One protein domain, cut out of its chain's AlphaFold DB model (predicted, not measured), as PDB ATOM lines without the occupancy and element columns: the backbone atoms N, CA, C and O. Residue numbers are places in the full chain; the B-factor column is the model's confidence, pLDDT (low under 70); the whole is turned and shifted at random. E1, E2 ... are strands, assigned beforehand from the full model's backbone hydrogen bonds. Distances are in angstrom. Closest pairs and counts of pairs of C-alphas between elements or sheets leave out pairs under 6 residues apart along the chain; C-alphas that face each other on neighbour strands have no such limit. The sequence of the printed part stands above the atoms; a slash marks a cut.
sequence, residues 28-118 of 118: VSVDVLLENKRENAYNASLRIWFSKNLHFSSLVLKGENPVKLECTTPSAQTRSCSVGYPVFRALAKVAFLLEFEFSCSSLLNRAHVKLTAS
ATOM      1  N   VAL A  28     -28.858   5.843 -41.072       86.19
ATOM      2  CA  VAL A  28     -28.143   4.614 -40.727       86.19
ATOM      3  C   VAL A  28     -29.184   3.622 -40.266       86.19
ATOM      4  O   VAL A  28     -30.032   3.972 -39.451       86.19
ATOM      5  N   SER A  29     -29.098   2.391 -40.743       91.06
ATOM      6  CA  SER A  29     -29.979   1.331 -40.280       91.06
ATOM      7  C   SER A  29     -29.149   0.183 -39.721       91.06
ATOM      8  O   SER A  29     -28.090  -0.137 -40.263       91.06
ATOM      9  N   VAL A  30     -29.605  -0.403 -38.617       93.06
ATOM     10  CA  VAL A  30     -28.955  -1.529 -37.943       93.06
ATOM     11  C   VAL A  30     -29.929  -2.693 -37.917       93.06
ATOM     12  O   VAL A  30     -30.997  -2.606 -37.312       93.06
ATOM     13  N   ASP A  31     -29.543  -3.779 -38.573       94.56
ATOM     14  CA  ASP A  31     -30.261  -5.043 -38.527       94.56
ATOM     15  C   ASP A  31     -29.946  -5.786 -37.234       94.56
ATOM     16  O   ASP A  31     -28.779  -6.010 -36.906       94.56
ATOM     17  N   VAL A  32     -30.986  -6.180 -36.500       95.31
ATOM     18  CA  VAL A  32     -30.849  -6.879 -35.222       95.31
ATOM     19  C   VAL A  32     -31.656  -8.170 -35.250       95.31
ATOM     20  O   VAL A  32     -32.821  -8.183 -35.646       95.31
ATOM     21  N   LEU A  33     -31.031  -9.254 -34.793       94.56
ATOM     22  CA  LEU A  33     -31.674 -10.529 -34.495       94.56
ATOM     23  C   LEU A  33     -31.447 -10.838 -33.016       94.56
ATOM     24  O   LEU A  33     -30.311 -11.049 -32.592       94.56
ATOM     25  N   LEU A  34     -32.525 -10.852 -32.238       95.12
ATOM     26  CA  LEU A  34     -32.504 -11.203 -30.823       95.12
ATOM     27  C   LEU A  34     -33.074 -12.614 -30.646       95.12
ATOM     28  O   LEU A  34     -34.144 -12.917 -31.166       95.12
ATOM     29  N   GLU A  35     -32.360 -13.465 -29.914       95.00
ATOM     30  CA  GLU A  35     -32.718 -14.867 -29.677       95.00
ATOM     31  C   GLU A  35     -32.604 -15.192 -28.189       95.00
ATOM     32  O   GLU A  35     -31.559 -14.945 -27.580       95.00
ATOM     33  N   ASN A  36     -33.643 -15.803 -27.618       95.31
ATOM     34  CA  ASN A  36     -33.547 -16.398 -26.293       95.31
ATOM     35  C   ASN A  36     -32.999 -17.826 -26.405       95.31
ATOM     36  O   ASN A  36     -33.734 -18.766 -26.681       95.31
ATOM     37  N   LYS A  37     -31.697 -18.004 -26.186       94.88
ATOM     38  CA  LYS A  37     -31.032 -19.315 -26.314       94.88
ATOM     39  C   LYS A  37     -31.183 -20.228 -25.094       94.88
ATOM     40  O   LYS A  37     -30.595 -21.306 -25.080       94.88
ATOM     41  N   ARG A  38     -31.877 -19.779 -24.047       93.25
ATOM     42  CA  ARG A  38     -32.018 -20.504 -22.780       93.25
ATOM     43  C   ARG A  38     -33.492 -20.818 -22.524       93.25
ATOM     44  O   ARG A  38     -34.260 -21.021 -23.459       93.25
ATOM     45  N   GLU A  39     -33.860 -20.914 -21.257       95.88
ATOM     46  CA  GLU A  39     -35.229 -21.065 -20.784       95.88
ATOM     47  C   GLU A  39     -36.075 -19.806 -21.014       95.88
ATOM     48  O   GLU A  39     -35.577 -18.758 -21.423       95.88
ATOM     49  N   ASN A  40     -37.377 -19.906 -20.753       96.12
ATOM     50  CA  ASN A  40     -38.297 -18.779 -20.871       96.12
ATOM     51  C   ASN A  40     -37.837 -17.593 -20.007       96.12
ATOM     52  O   ASN A  40     -37.618 -17.746 -18.808       96.12
ATOM     53  N   ALA A  41     -37.759 -16.405 -20.605       96.44
ATOM     54  CA  ALA A  41     -37.386 -15.180 -19.909       96.44
ATOM     55  C   ALA A  41     -38.637 -14.347 -19.601       96.44
ATOM     56  O   ALA A  41     -39.346 -13.904 -20.510       96.44
ATOM     57  N   TYR A  42     -38.912 -14.141 -18.316       95.81
ATOM     58  CA  TYR A  42     -39.994 -13.274 -17.854       95.81
ATOM     59  C   TYR A  42     -39.523 -11.824 -17.836       95.81
ATOM     60  O   TYR A  42     -38.421 -11.543 -17.375       95.81
ATOM     61  N   ASN A  43     -40.366 -10.904 -18.311       94.81
ATOM     62  CA  ASN A  43     -40.045  -9.473 -18.386       94.81
ATOM     63  C   ASN A  43     -38.751  -9.173 -19.165       94.81
ATOM     64  O   ASN A  43     -38.022  -8.241 -18.824       94.81
ATOM     65  N   ALA A  44     -38.476  -9.959 -20.212       96.38
ATOM     66  CA  ALA A  44     -37.301  -9.767 -21.048       96.38
ATOM     67  C   ALA A  44     -37.274  -8.338 -21.610       96.38
ATOM     68  O   ALA A  44     -38.282  -7.836 -22.125       96.38
ATOM     69  N   SER A  45     -36.123  -7.682 -21.516       96.00
ATOM     70  CA  SER A  45     -35.974  -6.285 -21.917       96.00
ATOM     71  C   SER A  45     -34.737  -6.064 -22.777       96.00
ATOM     72  O   SER A  45     -33.744  -6.781 -22.683       96.00
ATOM     73  N   LEU A  46     -34.799  -5.058 -23.643       96.69
ATOM     74  CA  LEU A  46     -33.712  -4.632 -24.508       96.69
ATOM     75  C   LEU A  46     -33.472  -3.136 -24.329       96.69
ATOM     76  O   LEU A  46     -34.306  -2.301 -24.676       96.69
ATOM     77  N   ARG A  47     -32.283  -2.788 -23.852       96.69
ATOM     78  CA  ARG A  47     -31.797  -1.415 -23.790       96.69
ATOM     79  C   ARG A  47     -30.938  -1.110 -25.009       96.69
ATOM     80  O   ARG A  47     -29.949  -1.789 -25.278       96.69
ATOM     81  N   ILE A  48     -31.302  -0.049 -25.714       96.44
ATOM     82  CA  ILE A  48     -30.606   0.457 -26.893       96.44
ATOM     83  C   ILE A  48     -30.006   1.805 -26.516       96.44
ATOM     84  O   ILE A  48     -30.737   2.746 -26.212       96.44
ATOM     85  N   TRP A  49     -28.683   1.905 -26.540       96.69
ATOM     86  CA  TRP A  49     -27.953   3.153 -26.350       96.69
ATOM     87  C   TRP A  49     -27.272   3.556 -27.653       96.69
ATOM     88  O   TRP A  49     -26.716   2.707 -28.349       96.69
ATOM     89  N   PHE A  50     -27.288   4.841 -27.981       94.31
ATOM     90  CA  PHE A  50     -26.654   5.360 -29.189       94.31
ATOM     91  C   PHE A  50     -25.948   6.690 -28.925       94.31
ATOM     92  O   PHE A  50     -26.307   7.451 -28.028       94.31
ATOM     93  N   SER A  51     -24.898   6.968 -29.691       91.12
ATOM     94  CA  SER A  51     -24.108   8.190 -29.550       91.12
ATOM     95  C   SER A  51     -24.894   9.445 -29.955       91.12
ATOM     96  O   SER A  51     -25.815   9.391 -30.762       91.12
ATOM     97  N   LYS A  52     -24.505  10.615 -29.427       90.31
ATOM     98  CA  LYS A  52     -25.219  11.899 -29.625       90.31
ATOM     99  C   LYS A  52     -25.269  12.396 -31.078       90.31
ATOM    100  O   LYS A  52     -26.080  13.255 -31.408       90.31
ATOM    101  N   ASN A  53     -24.393  11.884 -31.941       84.75
ATOM    102  CA  ASN A  53     -24.425  12.136 -33.382       84.75
ATOM    103  C   ASN A  53     -25.493  11.310 -34.115       84.75
ATOM    104  O   ASN A  53     -25.641  11.487 -35.320       84.75
ATOM    105  N   LEU A  54     -26.221  10.436 -33.415       89.19
ATOM    106  CA  LEU A  54     -27.354   9.683 -33.933       89.19
ATOM    107  C   LEU A  54     -28.643  10.123 -33.238       89.19
ATOM    108  O   LEU A  54     -28.704  10.256 -32.016       89.19
ATOM    109  N   HIS A  55     -29.689  10.278 -34.035       91.25
ATOM    110  CA  HIS A  55     -31.066  10.420 -33.588       91.25
ATOM    111  C   HIS A  55     -31.824   9.157 -33.943       91.25
ATOM    112  O   HIS A  55     -31.758   8.693 -35.077       91.25
ATOM    113  N   PHE A  56     -32.537   8.593 -32.974       93.94
ATOM    114  CA  PHE A  56     -33.399   7.446 -33.222       93.94
ATOM    115  C   PHE A  56     -34.608   7.875 -34.061       93.94
ATOM    116  O   PHE A  56     -35.350   8.764 -33.647       93.94
ATOM    117  N   SER A  57     -34.796   7.233 -35.214       93.06
ATOM    118  CA  SER A  57     -35.893   7.498 -36.147       93.06
ATOM    119  C   SER A  57     -37.033   6.507 -35.947       93.06
ATOM    120  O   SER A  57     -38.165   6.912 -35.704       93.06
ATOM    121  N   SER A  58     -36.754   5.207 -36.055       93.38
ATOM    122  CA  SER A  58     -37.794   4.178 -35.988       93.38
ATOM    123  C   SER A  58     -37.234   2.814 -35.568       93.38
ATOM    124  O   SER A  58     -36.027   2.566 -35.632       93.38
ATOM    125  N   LEU A  59     -38.133   1.925 -35.140       94.19
ATOM    126  CA  LEU A  59     -37.889   0.488 -35.041       94.19
ATOM    127  C   LEU A  59     -38.946  -0.219 -35.880       94.19
ATOM    128  O   LEU A  59     -40.138   0.009 -35.687       94.19
ATOM    129  N   VAL A  60     -38.506  -1.083 -36.790       93.44
ATOM    130  CA  VAL A  60     -39.386  -1.811 -37.707       93.44
ATOM    131  C   VAL A  60     -39.217  -3.306 -37.484       93.44
ATOM    132  O   VAL A  60     -38.129  -3.845 -37.683       93.44
ATOM    133  N   LEU A  61     -40.287  -3.983 -37.070       93.38
ATOM    134  CA  LEU A  61     -40.303  -5.443 -36.980       93.38
ATOM    135  C   LEU A  61     -40.178  -6.052 -38.375       93.38
ATOM    136  O   LEU A  61     -40.801  -5.584 -39.328       93.38
ATOM    137  N   LYS A  62     -39.374  -7.105 -38.498       91.12
ATOM    138  CA  LYS A  62     -39.229  -7.850 -39.747       91.12
ATOM    139  C   LYS A  62     -40.081  -9.113 -39.718       91.12
ATOM    140  O   LYS A  62     -39.958  -9.911 -38.787       91.12
ATOM    141  N   GLY A  63     -40.851  -9.313 -40.788       81.50
ATOM    142  CA  GLY A  63     -41.698 -10.488 -41.000       81.50
ATOM    143  C   GLY A  63     -42.887 -10.576 -40.040       81.50
ATOM    144  O   GLY A  63     -43.088  -9.707 -39.192       81.50
ATOM    145  N   GLU A  64     -43.660 -11.653 -40.159       72.81
ATOM    146  CA  GLU A  64     -44.691 -12.019 -39.183       72.81
ATOM    147  C   GLU A  64     -44.022 -12.621 -37.938       72.81
ATOM    148  O   GLU A  64     -43.967 -13.833 -37.745       72.81
ATOM    149  N   ASN A  65     -43.426 -11.763 -37.107       71.25
ATOM    150  CA  ASN A  65     -42.845 -12.179 -35.835       71.25
ATOM    151  C   ASN A  65     -43.924 -12.158 -34.736       71.25
ATOM    152  O   ASN A  65     -44.455 -11.086 -34.441       71.25
ATOM    153  N   PRO A  66     -44.224 -13.289 -34.065       78.62
ATOM    154  CA  PRO A  66     -45.211 -13.323 -32.981       78.62
ATOM    155  C   PRO A  66     -44.733 -12.588 -31.715       78.62
ATOM    156  O   PRO A  66     -45.513 -12.350 -30.792       78.62
ATOM    157  N   VAL A  67     -43.445 -12.239 -31.646       90.00
ATOM    158  CA  VAL A  67     -42.824 -11.551 -30.511       90.00
ATOM    159  C   VAL A  67     -43.056 -10.045 -30.626       90.00
ATOM    160  O   VAL A  67     -42.507  -9.382 -31.505       90.00
ATOM    161  N   LYS A  68     -43.845  -9.498 -29.702       92.25
ATOM    162  CA  LYS A  68     -44.110  -8.057 -29.611       92.25
ATOM    163  C   LYS A  68     -42.924  -7.311 -28.998       92.25
ATOM    164  O   LYS A  68     -42.286  -7.811 -28.072       92.25
ATOM    165  N   LEU A  69     -42.659  -6.108 -29.501       93.75
ATOM    166  CA  LEU A  69     -41.664  -5.178 -28.968       93.75
ATOM    167  C   LEU A  69     -42.356  -3.862 -28.625       93.75
ATOM    168  O   LEU A  69     -42.948  -3.230 -29.496       93.75
ATOM    169  N   GLU A  70     -42.250  -3.442 -27.369       94.75
ATOM    170  CA  GLU A  70     -42.857  -2.201 -26.880       94.75
ATOM    171  C   GLU A  70     -41.782  -1.321 -26.256       94.75
ATOM    172  O   GLU A  70     -41.162  -1.706 -25.268       94.75
ATOM    173  N   CYS A  71     -41.525  -0.152 -26.846       95.31
ATOM    174  CA  CYS A  71     -40.395   0.695 -26.477       95.31
ATOM    175  C   CYS A  71     -40.817   1.988 -25.777       95.31
ATOM    176  O   CYS A  71     -41.752   2.671 -26.185       95.31
ATOM    177  N   THR A  72     -40.032   2.374 -24.778       96.12
ATOM    178  CA  THR A  72     -40.102   3.654 -24.073       96.12
ATOM    179  C   THR A  72     -38.830   4.467 -24.315       96.12
ATOM    180  O   THR A  72     -37.803   3.954 -24.782       96.12
ATOM    181  N   THR A  73     -38.892   5.757 -23.984       96.31
ATOM    182  CA  THR A  73     -37.801   6.722 -24.174       96.31
ATOM    183  C   THR A  73     -37.313   7.250 -22.821       96.31
ATOM    184  O   THR A  73     -37.733   8.326 -22.406       96.31
ATOM    185  N   PRO A  74     -36.415   6.529 -22.117       94.12
ATOM    186  CA  PRO A  74     -35.868   7.012 -20.848       94.12
ATOM    187  C   PRO A  74     -34.994   8.263 -20.995       94.12
ATOM    188  O   PRO A  74     -34.879   9.050 -20.064       94.12
ATOM    189  N   SER A  75     -34.323   8.431 -22.141       94.69
ATOM    190  CA  SER A  75     -33.472   9.593 -22.419       94.69
ATOM    191  C   SER A  75     -33.356   9.854 -23.922       94.69
ATOM    192  O   SER A  75     -33.751   9.028 -24.750       94.69
ATOM    193  N   ALA A  76     -32.768  10.989 -24.307       91.56
ATOM    194  CA  ALA A  76     -32.563  11.329 -25.715       91.56
ATOM    195  C   ALA A  76     -31.715  10.285 -26.474       91.56
ATOM    196  O   ALA A  76     -31.970  10.040 -27.648       91.56
ATOM    197  N   GLN A  77     -30.756   9.639 -25.799       93.94
ATOM    198  CA  GLN A  77     -29.819   8.665 -26.379       93.94
ATOM    199  C   GLN A  77     -30.124   7.211 -25.996       93.94
ATOM    200  O   GLN A  77     -29.298   6.319 -26.193       93.94
ATOM    201  N   THR A  78     -31.270   6.950 -25.365       96.31
ATOM    202  CA  THR A  78     -31.610   5.609 -24.885       96.31
ATOM    203  C   THR A  78     -33.052   5.259 -25.211       96.31
ATOM    204  O   THR A  78     -33.972   6.051 -25.008       96.31
ATOM    205  N   ARG A  79     -33.254   4.041 -25.704       96.62
ATOM    206  CA  ARG A  79     -34.563   3.397 -25.823       96.62
ATOM    207  C   ARG A  79     -34.558   2.134 -24.974       96.62
ATOM    208  O   ARG A  79     -33.534   1.462 -24.880       96.62
ATOM    209  N   SER A  80     -35.677   1.847 -24.325       96.94
ATOM    210  CA  SER A  80     -35.847   0.646 -23.508       96.94
ATOM    211  C   SER A  80     -37.085  -0.086 -23.985       96.94
ATOM    212  O   SER A  80     -38.165   0.495 -23.948       96.94
ATOM    213  N   CYS A  81     -36.928  -1.318 -24.451       96.62
ATOM    214  CA  CYS A  81     -37.991  -2.089 -25.078       96.62
ATOM    215  C   CYS A  81     -38.295  -3.361 -24.293       96.62
ATOM    216  O   CYS A  81     -37.382  -4.123 -23.991       96.62
ATOM    217  N   SER A  82     -39.566  -3.611 -24.002       96.44
ATOM    218  CA  SER A  82     -40.048  -4.904 -23.517       96.44
ATOM    219  C   SER A  82     -40.134  -5.880 -24.687       96.44
ATOM    220  O   SER A  82     -40.607  -5.510 -25.764       96.44
ATOM    221  N   VAL A  83     -39.683  -7.118 -24.486       96.12
ATOM    222  CA  VAL A  83     -39.607  -8.156 -25.520       96.12
ATOM    223  C   VAL A  83     -40.545  -9.299 -25.150       96.12
ATOM    224  O   VAL A  83     -40.330  -9.996 -24.164       96.12
ATOM    225  N   GLY A  84     -41.601  -9.500 -25.939       93.44
ATOM    226  CA  GLY A  84     -42.526 -10.623 -25.774       93.44
ATOM    227  C   GLY A  84     -43.296 -10.623 -24.452       93.44
ATOM    228  O   GLY A  84     -43.652 -11.697 -23.978       93.44
ATOM    229  N   TYR A  85     -43.531  -9.454 -23.843       93.12
ATOM    230  CA  TYR A  85     -44.177  -9.354 -22.530       93.12
ATOM    231  C   TYR A  85     -45.491 -10.166 -22.473       93.12
ATOM    232  O   TYR A  85     -46.317 -10.038 -23.384       93.12
ATOM    233  N   PRO A  86     -45.706 -10.990 -21.426       94.06
ATOM    234  CA  PRO A  86     -44.868 -11.135 -20.226       94.06
ATOM    235  C   PRO A  86     -43.699 -12.129 -20.354       94.06
ATOM    236  O   PRO A  86     -42.818 -12.129 -19.493       94.06
ATOM    237  N   VAL A  87     -43.673 -12.975 -21.392       95.56
ATOM    238  CA  VAL A  87     -42.709 -14.081 -21.521       95.56
ATOM    239  C   VAL A  87     -42.094 -14.147 -22.914       95.56
ATOM    240  O   VAL A  87     -42.753 -14.508 -23.892       95.56
ATOM    241  N   PHE A  88     -40.779 -13.944 -22.982       95.88
ATOM    242  CA  PHE A  88     -39.993 -14.263 -24.164       95.88
ATOM    243  C   PHE A  88     -39.574 -15.736 -24.126       95.88
ATOM    244  O   PHE A  88     -38.687 -16.140 -23.370       95.88
ATOM    245  N   ARG A  89     -40.267 -16.563 -24.914       95.56
ATOM    246  CA  ARG A  89     -40.129 -18.026 -24.883       95.56
ATOM    247  C   ARG A  89     -38.718 -18.499 -25.243       95.56
ATOM    248  O   ARG A  89     -38.020 -17.862 -26.027       95.56
ATOM    249  N   ALA A  90     -38.342 -19.651 -24.702       95.69
ATOM    250  CA  ALA A  90     -37.132 -20.371 -25.072       95.69
ATOM    251  C   ALA A  90     -37.064 -20.590 -26.592       95.69
ATOM    252  O   ALA A  90     -38.067 -20.917 -27.227       95.69
ATOM    253  N   LEU A  91     -35.875 -20.399 -27.164       93.81
ATOM    254  CA  LEU A  91     -35.549 -20.514 -28.592       93.81
ATOM    255  C   LEU A  91     -36.300 -19.544 -29.519       93.81
ATOM    256  O   LEU A  91     -36.098 -19.574 -30.736       93.81
ATOM    257  N   ALA A  92     -37.140 -18.661 -28.972       94.19
ATOM    258  CA  ALA A  92     -37.830 -17.657 -29.759       94.19
ATOM    259  C   ALA A  92     -36.842 -16.613 -30.286       94.19
ATOM    260  O   ALA A  92     -35.849 -16.257 -29.642       94.19
ATOM    261  N   LYS A  93     -37.148 -16.111 -31.482       93.56
ATOM    262  CA  LYS A  93     -36.354 -15.117 -32.200       93.56
ATOM    263  C   LYS A  93     -37.229 -13.935 -32.557       93.56
ATOM    264  O   LYS A  93     -38.413 -14.103 -32.826       93.56
ATOM    265  N   VAL A  94     -36.630 -12.756 -32.593       93.94
ATOM    266  CA  VAL A  94     -37.256 -11.563 -33.149       93.94
ATOM    267  C   VAL A  94     -36.229 -10.789 -33.956       93.94
ATOM    268  O   VAL A  94     -35.117 -10.527 -33.494       93.94
ATOM    269  N   ALA A  95     -36.594 -10.462 -35.192       94.25
ATOM    270  CA  ALA A  95     -35.771  -9.677 -36.094       94.25
ATOM    271  C   ALA A  95     -36.400  -8.299 -36.279       94.25
ATOM    272  O   ALA A  95     -37.605  -8.182 -36.506       94.25
ATOM    273  N   PHE A  96     -35.588  -7.254 -36.195       94.62
ATOM    274  CA  PHE A  96     -36.044  -5.881 -36.373       94.62
ATOM    275  C   PHE A  96     -34.930  -5.000 -36.929       94.62
ATOM    276  O   PHE A  96     -33.744  -5.328 -36.855       94.62
ATOM    277  N   LEU A  97     -35.331  -3.881 -37.518       94.12
ATOM    278  CA  LEU A  97     -34.451  -2.846 -38.031       94.12
ATOM    279  C   LEU A  97     -34.527  -1.634 -37.109       94.12
ATOM    280  O   LEU A  97     -35.618  -1.147 -36.824       94.12
ATOM    281  N   LEU A  98     -33.376  -1.137 -36.670       94.94
ATOM    282  CA  LEU A  98     -33.272   0.158 -36.007       94.94
ATOM    283  C   LEU A  98     -32.865   1.198 -37.037       94.94
ATOM    284  O   LEU A  98     -31.813   1.059 -37.655       94.94
ATOM    285  N   GLU A  99     -33.663   2.242 -37.205       93.94
ATOM    286  CA  GLU A  99     -33.344   3.353 -38.090       93.94
ATOM    287  C   GLU A  99     -32.903   4.569 -37.282       93.94
ATOM    288  O   GLU A  99     -33.553   4.977 -36.318       93.94
ATOM    289  N   PHE A 100     -31.809   5.178 -37.718       91.81
ATOM    290  CA  PHE A 100     -31.225   6.374 -37.137       91.81
ATOM    291  C   PHE A 100     -30.980   7.427 -38.209       91.81
ATOM    292  O   PHE A 100     -30.739   7.109 -39.374       91.81
ATOM    293  N   GLU A 101     -30.949   8.685 -37.793       89.62
ATOM    294  CA  GLU A 101     -30.493   9.804 -38.608       89.62
ATOM    295  C   GLU A 101     -29.278  10.474 -37.971       89.62
ATOM    296  O   GLU A 101     -29.173  10.577 -36.749       89.62
ATOM    297  N   PHE A 102     -28.344  10.946 -38.792       83.75
ATOM    298  CA  PHE A 102     -27.200  11.695 -38.284       83.75
ATOM    299  C   PHE A 102     -27.597  13.107 -37.849       83.75
ATOM    300  O   PHE A 102     -28.238  13.848 -38.594       83.75
ATOM    301  N   SER A 103     -27.143  13.508 -36.660       78.50
ATOM    302  CA  SER A 103     -27.324  14.863 -36.144       78.50
ATOM    303  C   SER A 103     -26.453  15.870 -36.898       78.50
ATOM    304  O   SER A 103     -25.244  15.680 -37.037       78.50
ATOM    305  N   CYS A 104     -27.042  16.991 -37.323       68.69
ATOM    306  CA  CYS A 104     -26.306  18.094 -37.949       68.69
ATOM    307  C   CYS A 104     -25.577  19.002 -36.939       68.69
ATOM    308  O   CYS A 104     -24.718  19.780 -37.347       68.69
ATOM    309  N   SER A 105     -25.910  18.915 -35.645       68.56
ATOM    310  CA  SER A 105     -25.339  19.744 -34.568       68.56
ATOM    311  C   SER A 105     -24.271  19.028 -33.739       68.56
ATOM    312  O   SER A 105     -23.561  19.653 -32.960       68.56
ATOM    313  N   SER A 106     -24.151  17.707 -33.873       66.69
ATOM    314  CA  SER A 106     -23.198  16.888 -33.125       66.69
ATOM    315  C   SER A 106     -22.449  15.994 -34.100       66.69
ATOM    316  O   SER A 106     -22.862  14.872 -34.372       66.69
ATOM    317  N   LEU A 107     -21.358  16.519 -34.655       64.62
ATOM    318  CA  LEU A 107     -20.505  15.802 -35.597       64.62
ATOM    319  C   LEU A 107     -19.426  15.050 -34.818       64.62
ATOM    320  O   LEU A 107     -18.436  15.632 -34.385       64.62
ATOM    321  N   LEU A 108     -19.636  13.751 -34.618       67.38
ATOM    322  CA  LEU A 108     -18.609  12.848 -34.101       67.38
ATOM    323  C   LEU A 108     -18.026  12.038 -35.258       67.38
ATOM    324  O   LEU A 108     -18.750  11.635 -36.168       67.38
ATOM    325  N   ASN A 109     -16.728  11.752 -35.185       70.12
ATOM    326  CA  ASN A 109     -16.012  10.944 -36.177       70.12
ATOM    327  C   ASN A 109     -16.407   9.456 -36.159       70.12
ATOM    328  O   ASN A 109     -16.044   8.714 -37.070       70.12
ATOM    329  N   ARG A 110     -17.131   9.010 -35.125       75.94
ATOM    330  CA  ARG A 110     -17.611   7.636 -34.950       75.94
ATOM    331  C   ARG A 110     -19.066   7.636 -34.496       75.94
ATOM    332  O   ARG A 110     -19.494   8.504 -33.739       75.94
ATOM    333  N   ALA A 111     -19.827   6.651 -34.959       85.50
ATOM    334  CA  ALA A 111     -21.205   6.404 -34.551       85.50
ATOM    335  C   ALA A 111     -21.255   5.089 -33.774       85.50
ATOM    336  O   ALA A 111     -20.751   4.076 -34.255       85.50
ATOM    337  N   HIS A 112     -21.778   5.118 -32.551       89.69
ATOM    338  CA  HIS A 112     -21.796   3.969 -31.655       89.69
ATOM    339  C   HIS A 112     -23.243   3.609 -31.336       89.69
ATOM    340  O   HIS A 112     -24.032   4.476 -30.964       89.69
ATOM    341  N   VAL A 113     -23.561   2.322 -31.431       92.38
ATOM    342  CA  VAL A 113     -24.831   1.748 -30.984       92.38
ATOM    343  C   VAL A 113     -24.496   0.561 -30.090       92.38
ATOM    344  O   VAL A 113     -23.714  -0.305 -30.473       92.38
ATOM    345  N   LYS A 114     -25.057   0.536 -28.882       95.44
ATOM    346  CA  LYS A 114     -24.893  -0.540 -27.907       95.44
ATOM    347  C   LYS A 114     -26.260  -1.118 -27.574       95.44
ATOM    348  O   LYS A 114     -27.169  -0.393 -27.181       95.44
ATOM    349  N   LEU A 115     -26.372  -2.429 -27.715       96.06
ATOM    350  CA  LEU A 115     -27.559  -3.212 -27.389       96.06
ATOM    351  C   LEU A 115     -27.266  -4.017 -26.124       96.06
ATOM    352  O   LEU A 115     -26.183  -4.583 -25.980       96.06
ATOM    353  N   THR A 116     -28.190  -4.037 -25.172       96.62
ATOM    354  CA  THR A 116     -28.059  -4.814 -23.934       96.62
ATOM    355  C   THR A 116     -29.397  -5.453 -23.621       96.62
ATOM    356  O   THR A 116     -30.367  -4.738 -23.394       96.62
ATOM    357  N   ALA A 117     -29.449  -6.781 -23.653       94.38
ATOM    358  CA  ALA A 117     -30.633  -7.554 -23.306       94.38
ATOM    359  C   ALA A 117     -30.526  -8.067 -21.864       94.38
ATOM    360  O   ALA A 117     -29.418  -8.352 -21.402       94.38
ATOM    361  N   SER A 118     -31.663  -8.166 -21.182       88.31
ATOM    362  CA  SER A 118     -31.809  -8.696 -19.820       88.31
ATOM    363  C   SER A 118     -32.993  -9.640 -19.742       88.31
ATOM    364  O   SER A 118     -34.049  -9.233 -20.287       88.31
TER     365      SER A 118
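What this domain is: This is residues 28 to 118 of the 118 residues of the protein "Integrin_alpha2 domain-containing protein" of Paroedura picta (UniProt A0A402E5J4). Two antiparallel sheets lie face to face as an elongated sandwich, E4 E5 E2 E7 in one layer and E1 E6 E3 in the other, with their strands at just 11 degrees to each other. The chain changes sheet at each link but that of the hairpin E4 and E5. The 91 printed residues include seven named strands, E1 to E7 along the chain, and no named helix: the class is all strand. The whole is compact, with a radius of gyration of the C-alphas of 13.8 A and spans of 43 by 24 by 19 A.

How they stand to each other: Start at E1, residues 28 to 35, and look beside it for E6, residues 93 to 102, antiparallel at 160 degrees, with N 30 and O 98 2.8 A apart. E6 also neighbours E3, residues 54 to 61, at 151 degrees, with N 97 and O 60 2.8 A apart; E3 bends by 53 degrees at residue 57. In the other sheet, which is strongly twisted, the inner strand E2, residues 45 to 50, pairs with E7, residues 113 to 117, through N 49 and O 114 at 2.8 A. E2 pairs with E5, residues 78 to 83, through N 46 and O 81 at 2.8 A. E5 forms a hairpin with the edge strand E4, residues 69 to 75, where N 72 and O 80 are 2.8 A apart. E3 and E4 are near each other.

Where its parts are: Find C-alpha 28 at (-28.143, 4.614, -40.727); from there E1 runs 22.9 A. E2 measures 16.6 A, E3 20.1 A, E4 18.1 A and E5 15.9 A. E6, the longest, runs 29.0 A from C-alpha 93. E7 covers 13.4 A, ending at (-30.633, -7.554, -23.306).

The domain as a whole: The C-alphas farthest apart, of Glu 39 and Ser 105, are 44.2 A apart. The printed part has no cut and no long link. Residues 104 to 108 have pLDDT under 70.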